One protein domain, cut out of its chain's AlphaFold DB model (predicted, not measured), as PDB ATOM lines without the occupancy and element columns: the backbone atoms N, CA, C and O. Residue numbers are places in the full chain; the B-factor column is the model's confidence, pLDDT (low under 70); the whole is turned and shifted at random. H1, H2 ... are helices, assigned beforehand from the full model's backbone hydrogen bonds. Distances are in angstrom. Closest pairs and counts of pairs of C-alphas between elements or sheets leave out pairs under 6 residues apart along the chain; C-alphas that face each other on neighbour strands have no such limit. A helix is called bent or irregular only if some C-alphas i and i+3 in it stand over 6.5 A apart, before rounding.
ATOM      1  N   THR A  76     118.074  75.745  93.901       40.22
ATOM      2  CA  THR A  76     116.673  76.087  93.598       40.22
ATOM      3  C   THR A  76     116.495  77.546  93.159       40.22
ATOM      4  O   THR A  76     115.765  78.307  93.794       40.22
ATOM      5  N   LYS A  77     117.174  77.965  92.088       43.47
ATOM      6  CA  LYS A  77     117.059  79.331  91.542       43.47
ATOM      7  C   LYS A  77     116.432  79.440  90.162       43.47
ATOM      8  O   LYS A  77     116.187  80.561  89.739       43.47
ATOM      9  N   ASP A  78     116.105  78.328  89.512       52.03
ATOM     10  CA  ASP A  78     115.609  78.373  88.139       52.03
ATOM     11  C   ASP A  78     114.343  77.524  87.964       52.03
ATOM     12  O   ASP A  78     114.348  76.388  87.489       52.03
ATOM     13  N   ILE A  79     113.232  78.064  88.471       57.44
ATOM     14  CA  ILE A  79     111.896  77.466  88.327       57.44
ATOM     15  C   ILE A  79     111.492  77.427  86.842       57.44
ATOM     16  O   ILE A  79     110.783  76.507  86.431       57.44
ATOM     17  N   ASP A  80     111.989  78.373  86.043       65.38
ATOM     18  CA  ASP A  80     111.698  78.489  84.614       65.38
ATOM     19  C   ASP A  80     112.385  77.366  83.823       65.38
ATOM     20  O   ASP A  80     111.723  76.664  83.056       65.38
ATOM     21  N   ASP A  81     113.662  77.089  84.104       66.88
ATOM     22  CA  ASP A  81     114.387  75.942  83.536       66.88
ATOM     23  C   ASP A  81     113.759  74.593  83.918       66.88
ATOM     24  O   ASP A  81     113.723  73.656  83.117       66.88
ATOM     25  N   MET A  82     113.241  74.471  85.144       70.25
ATOM     26  CA  MET A  82     112.550  73.257  85.581       70.25
ATOM     27  C   MET A  82     111.230  73.054  84.820       70.25
ATOM     28  O   MET A  82     110.904  71.923  84.457       70.25
ATOM     29  N   LEU A  83     110.465  74.122  84.583       70.25
ATOM     30  CA  LEU A  83     109.214  74.064  83.820       70.25
ATOM     31  C   LEU A  83     109.463  73.737  82.346       70.25
ATOM     32  O   LEU A  83     108.785  72.867  81.806       70.25
ATOM     33  N   LEU A  84     110.460  74.374  81.729       72.94
ATOM     34  CA  LEU A  84     110.879  74.094  80.352       72.94
ATOM     35  C   LEU A  84     111.239  72.618  80.170       72.94
ATOM     36  O   LEU A  84     110.674  71.958  79.303       72.94
ATOM     37  N   ARG A  85     112.065  72.059  81.061       71.31
ATOM     38  CA  ARG A  85     112.447  70.638  80.998       71.31
ATOM     39  C   ARG A  85     111.265  69.687  81.167       71.31
ATOM     40  O   ARG A  85     111.261  68.631  80.551       71.31
ATOM     41  N   LYS A  86     110.264  70.045  81.978       72.69
ATOM     42  CA  LYS A  86     109.046  69.235  82.163       72.69
ATOM     43  C   LYS A  86     108.109  69.273  80.959       72.69
ATOM     44  O   LYS A  86     107.402  68.302  80.699       72.69
ATOM     45  N   ILE A  87     108.088  70.388  80.236       72.38
ATOM     46  CA  ILE A  87     107.368  70.494  78.965       72.38
ATOM     47  C   ILE A  87     108.107  69.673  77.899       72.38
ATOM     48  O   ILE A  87     107.488  68.866  77.211       72.38
ATOM     49  N   GLU A  88     109.433  69.807  77.814       74.00
ATOM     50  CA  GLU A  88     110.278  69.072  76.860       74.00
ATOM     51  C   GLU A  88     110.293  67.557  77.110       74.00
ATOM     52  O   GLU A  88     110.297  66.776  76.160       74.00
ATOM     53  N   SER A  89     110.241  67.121  78.373       77.19
ATOM     54  CA  SER A  89     110.137  65.703  78.737       77.19
ATOM     55  C   SER A  89     108.733  65.122  78.536       77.19
ATOM     56  O   SER A  89     108.542  63.913  78.684       77.19
ATOM     57  N   GLY A  90     107.743  65.959  78.202       68.00
ATOM     58  CA  GLY A  90     106.347  65.563  78.032       68.00
ATOM     59  C   GLY A  90     105.607  65.271  79.343       68.00
ATOM     60  O   GLY A  90     104.489  64.755  79.295       68.00
ATOM     61  N   GLU A  91     106.193  65.598  80.501       70.31
ATOM     62  CA  GLU A  91     105.525  65.530  81.811       70.31
ATOM     63  C   GLU A  91     104.395  66.556  81.943       70.31
ATOM     64  O   GLU A  91     103.431  66.315  82.668       70.31
ATOM     65  N   ILE A  92     104.515  67.691  81.247       69.12
ATOM     66  CA  ILE A  92     103.453  68.684  81.093       69.12
ATOM     67  C   ILE A  92     103.034  68.682  79.628       69.12
ATOM     68  O   ILE A  92     103.717  69.237  78.771       69.12
ATOM     69  N   ASN A  93     101.902  68.052  79.348       71.50
ATOM     70  CA  ASN A  93     101.363  67.893  77.997       71.50
ATOM     71  C   ASN A  93      99.952  68.474  77.836       71.50
ATOM     72  O   ASN A  93      99.394  68.441  76.741       71.50
ATOM     73  N   ASP A  94      99.396  69.056  78.899       71.69
ATOM     74  CA  ASP A  94      98.109  69.742  78.879       71.69
ATOM     75  C   ASP A  94      98.180  71.106  79.588       71.69
ATOM     76  O   ASP A  94      98.868  71.288  80.600       71.69
ATOM     77  N   ILE A  95      97.405  72.066  79.083       68.31
ATOM     78  CA  ILE A  95      97.282  73.420  79.636       68.31
ATOM     79  C   ILE A  95      96.778  73.378  81.081       68.31
ATOM     80  O   ILE A  95      97.200  74.200  81.895       68.31
ATOM     81  N   ASN A  96      95.924  72.415  81.443       74.00
ATOM     82  CA  ASN A  96      95.428  72.313  82.817       74.00
ATOM     83  C   ASN A  96      96.525  71.883  83.800       74.00
ATOM     84  O   ASN A  96      96.551  72.361  84.934       74.00
ATOM     85  N   GLN A  97      97.463  71.037  83.366       76.19
ATOM     86  CA  GLN A  97      98.620  70.643  84.175       76.19
ATOM     87  C   GLN A  97      99.582  71.819  84.362       76.19
ATOM     88  O   GLN A  97     100.062  72.049  85.470       76.19
ATOM     89  N   LEU A  98      99.796  72.617  83.310       72.12
ATOM     90  CA  LEU A  98     100.575  73.853  83.393       72.12
ATOM     91  C   LEU A  98      99.923  74.852  84.370       72.12
ATOM     92  O   LEU A  98     100.591  75.391  85.254       72.12
ATOM     93  N   LYS A  99      98.599  75.046  84.276       73.00
ATOM     94  CA  LYS A  99      97.822  75.920  85.173       73.00
ATOM     95  C   LYS A  99      97.819  75.446  86.629       73.00
ATOM     96  O   LYS A  99      97.708  76.276  87.521       73.00
ATOM     97  N   ALA A 100      97.968  74.148  86.891       77.25
ATOM     98  CA  ALA A 100      98.065  73.620  88.255       77.25
ATOM     99  C   ALA A 100      99.413  73.929  88.935       77.25
ATOM    100  O   ALA A 100      99.495  73.926  90.162       77.25
ATOM    101  N   ILE A 101     100.467  74.176  88.150       75.62
ATOM    102  CA  ILE A 101     101.825  74.435  88.652       75.62
ATOM    103  C   ILE A 101     102.084  75.941  88.798       75.62
ATOM    104  O   ILE A 101     102.822  76.369  89.687       75.62
ATOM    105  N   LEU A 102     101.478  76.753  87.932       75.44
ATOM    106  CA  LEU A 102     101.647  78.201  87.930       75.44
ATOM    107  C   LEU A 102     100.788  78.875  89.009       75.44
ATOM    108  O   LEU A 102      99.636  78.515  89.239       75.44
ATOM    109  N   SER A 103     101.328  79.918  89.649       78.06
ATOM    110  CA  SER A 103     100.521  80.786  90.511       78.06
ATOM    111  C   SER A 103      99.554  81.632  89.679       78.06
ATOM    112  O   SER A 103      99.771  81.874  88.491       78.06
ATOM    113  N   GLN A 104      98.496  82.138  90.311       76.50
ATOM    114  CA  GLN A 104      97.455  82.911  89.629       76.50
ATOM    115  C   GLN A 104      98.004  84.159  88.908       76.50
ATOM    116  O   GLN A 104      97.569  84.468  87.800       76.50
ATOM    117  N   ASP A 105      99.021  84.817  89.473       75.69
ATOM    118  CA  ASP A 105      99.706  85.949  88.834       75.69
ATOM    119  C   ASP A 105     100.520  85.526  87.601       75.69
ATOM    120  O   ASP A 105     100.556  86.247  86.600       75.69
ATOM    121  N   GLN A 106     101.154  84.350  87.637       77.00
ATOM    122  CA  GLN A 106     101.920  83.825  86.503       77.00
ATOM    123  C   GLN A 106     101.003  83.375  85.371       77.00
ATOM    124  O   GLN A 106     101.312  83.631  84.212       77.00
ATOM    125  N   ILE A 107      99.845  82.792  85.694       78.00
ATOM    126  CA  ILE A 107      98.813  82.460  84.704       78.00
ATOM    127  C   ILE A 107      98.326  83.731  84.012       78.00
ATOM    128  O   ILE A 107      98.337  83.792  82.788       78.00
ATOM    129  N   GLN A 108      97.984  84.779  84.769       78.06
ATOM    130  CA  GLN A 108      97.544  86.042  84.168       78.06
ATOM    131  C   GLN A 108      98.628  86.683  83.296       78.06
ATOM    132  O   GLN A 108      98.333  87.246  82.242       78.06
ATOM    133  N   LYS A 109      99.895  86.619  83.720       78.88
ATOM    134  CA  LYS A 109     101.022  87.137  82.937       78.88
ATOM    135  C   LYS A 109     101.257  86.312  81.668       78.88
ATOM    136  O   LYS A 109     101.518  86.891  80.616       78.88
ATOM    137  N   PHE A 110     101.135  84.992  81.758       77.69
ATOM    138  CA  PHE A 110     101.243  84.067  80.635       77.69
ATOM    139  C   PHE A 110     100.123  84.288  79.617       77.69
ATOM    140  O   PHE A 110     100.420  84.503  78.446       77.69
ATOM    141  N   GLU A 111      98.866  84.345  80.061       76.81
ATOM    142  CA  GLU A 111      97.708  84.621  79.203       76.81
ATOM    143  C   GLU A 111      97.864  85.975  78.498       76.81
ATOM    144  O   GLU A 111      97.770  86.040  77.278       76.81
ATOM    145  N   ARG A 112      98.247  87.041  79.219       77.88
ATOM    146  CA  ARG A 112      98.519  88.356  78.604       77.88
ATOM    147  C   ARG A 112      99.632  88.311  77.551       77.88
ATOM    148  O   ARG A 112      99.510  88.954  76.509       77.88
ATOM    149  N   ASN A 113     100.723  87.597  77.823       78.25
ATOM    150  CA  ASN A 113     101.839  87.472  76.885       78.25
ATOM    151  C   ASN A 113     101.457  86.644  75.653       78.25
ATOM    152  O   ASN A 113     101.824  87.026  74.544       78.25
ATOM    153  N   LEU A 114     100.699  85.561  75.837       75.50
ATOM    154  CA  LEU A 114     100.161  84.756  74.744       75.50
ATOM    155  C   LEU A 114      99.214  85.570  73.869       75.50
ATOM    156  O   LEU A 114      99.421  85.616  72.663       75.50
ATOM    157  N   THR A 115      98.238  86.273  74.452       73.31
ATOM    158  CA  THR A 115      97.319  87.130  73.688       73.31
ATOM    159  C   THR A 115      98.094  88.157  72.866       73.31
ATOM    160  O   THR A 115      97.816  88.339  71.682       73.31
ATOM    161  N   LYS A 116      99.122  88.781  73.457       73.62
ATOM    162  CA  LYS A 116      99.982  89.739  72.755       73.62
ATOM    163  C   LYS A 116     100.772  89.094  71.610       73.62
ATOM    164  O   LYS A 116     100.856  89.688  70.540       73.62
ATOM    165  N   LEU A 117     101.348  87.909  71.819       75.12
ATOM    166  CA  LEU A 117     102.081  87.170  70.784       75.12
ATOM    167  C   LEU A 117     101.160  86.738  69.639       75.12
ATOM    168  O   LEU A 117     101.495  86.966  68.480       75.12
ATOM    169  N   CYS A 118      99.987  86.184  69.952       69.88
ATOM    170  CA  CYS A 118      98.980  85.817  68.959       69.88
ATOM    171  C   CYS A 118      98.542  87.037  68.146       69.88
ATOM    172  O   CYS A 118      98.512  86.980  66.920       69.88
ATOM    173  N   GLN A 119      98.280  88.169  68.805       69.00
ATOM    174  CA  GLN A 119      97.924  89.406  68.119       69.00
ATOM    175  C   GLN A 119      99.051  89.897  67.196       69.00
ATOM    176  O   GLN A 119      98.786  90.255  66.053       69.00
ATOM    177  N   GLN A 120     100.310  89.849  67.644       75.00
ATOM    178  CA  GLN A 120     101.461  90.203  66.807       75.00
ATOM    179  C   GLN A 120     101.602  89.287  65.587       75.00
ATOM    180  O   GLN A 120     101.908  89.773  64.500       75.00
ATOM    181  N   GLN A 121     101.363  87.984  65.743       74.62
ATOM    182  CA  GLN A 121     101.381  87.052  64.616       74.62
ATOM    183  C   GLN A 121     100.246  87.329  63.628       74.62
ATOM    184  O   GLN A 121     100.497  87.357  62.427       74.62
ATOM    185  N   ILE A 122      99.032  87.609  64.111       69.19
ATOM    186  CA  ILE A 122      97.891  87.976  63.259       69.19
ATOM    187  C   ILE A 122      98.163  89.288  62.506       69.19
ATOM    188  O   ILE A 122      97.842  89.394  61.324       69.19
ATOM    189  N   GLU A 123      98.766  90.284  63.162       68.94
ATOM    190  CA  GLU A 123      99.090  91.585  62.559       68.94
ATOM    191  C   GLU A 123     100.205  91.495  61.505       68.94
ATOM    192  O   GLU A 123     100.166  92.214  60.507       68.94
ATOM    193  N   GLN A 124     101.198  90.626  61.710       74.88
ATOM    194  CA  GLN A 124     102.311  90.426  60.770       74.88
ATOM    195  C   GLN A 124     101.979  89.438  59.648       74.88
ATOM    196  O   GLN A 124     102.700  89.372  58.649       74.88
TER     197      GLN A 124
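AT A GLANCE: This is residues 76 to 124 of the 288 residues of the protein "HIT-type domain-containing protein" of Entamoeba histolytica KU27 (UniProt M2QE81). A loose zigzag of three helices: the short H1 and H2 stand at one end with a gap between them, and the long H3 folds back from H2 to make an open V with it. The far part of H3, residues 111 to 124, sticks out as an arm and makes much of the length. The printed part has 49 residues with three named helices, in the order H1, H2, H3 along the chain, and no named strand; the class is all helix. The whole is loose, with a radius of gyration of the C-alphas of 12.6 A, and elongated, with spans of 37 by 23 by 22 A.

HOW THE PARTS SIT: From the first printed residue, Thr 76, three residues lead to H1, residues 79 to 88. A short link of six residues joins it to H2, residues 95 to 101. H1 and H2 are apart, with no C-alpha of the one within 8 A of the other. A tight link of two residues, Leu 102 and Ser 103, joins H2 to H3, residues 104 to 124. H2 and H3 are close but not clearly touching, with 1 pair of C-alphas within 8 A: their closest C-alphas, those of Lys 99 and Ile 107, are 6.6 A apart. Their lines stand at 36 degrees, only just a steep tilt, and they run opposite ways. Their centres are 16.4 A apart. H1 and H3 are apart. In H1, H2 and H3 every O i to N i+4 pair is within hydrogen-bond range.

IN THESE COORDINATES: H1 begins at Ile 79, whose C-alpha is at (111.896, 77.466, 88.327), and ends at Glu 88, 14.3 A from first to last C-alpha. H2 runs from Ile 95, with its C-alpha at (97.282, 73.420, 79.636), to Ile 101 and measures 10.1 A from first to last C-alpha. H3, the longest helix with 21 residues, runs from Gln 104 to Gln 124, whose C-alpha is at (102.311, 90.426, 60.770); it measures 30.2 A from first to last C-alpha. No helix is bent or irregular.

THE WHOLE: The two C-alphas farthest apart, those of Thr 76 and Glu 123, are 38.9 A apart. Residues 76 to 82, of which 79 to 82 belong to H1, stand free, and so do residues 111 to 124, which belong to H3. The printed part has no cut, and no link is long. The mean pLDDT of the printed part of this model is 71.4. Thirteen residues are under 70: residues 76 to 81, 90, 92, 95, 118 to 119 and 122 to 123.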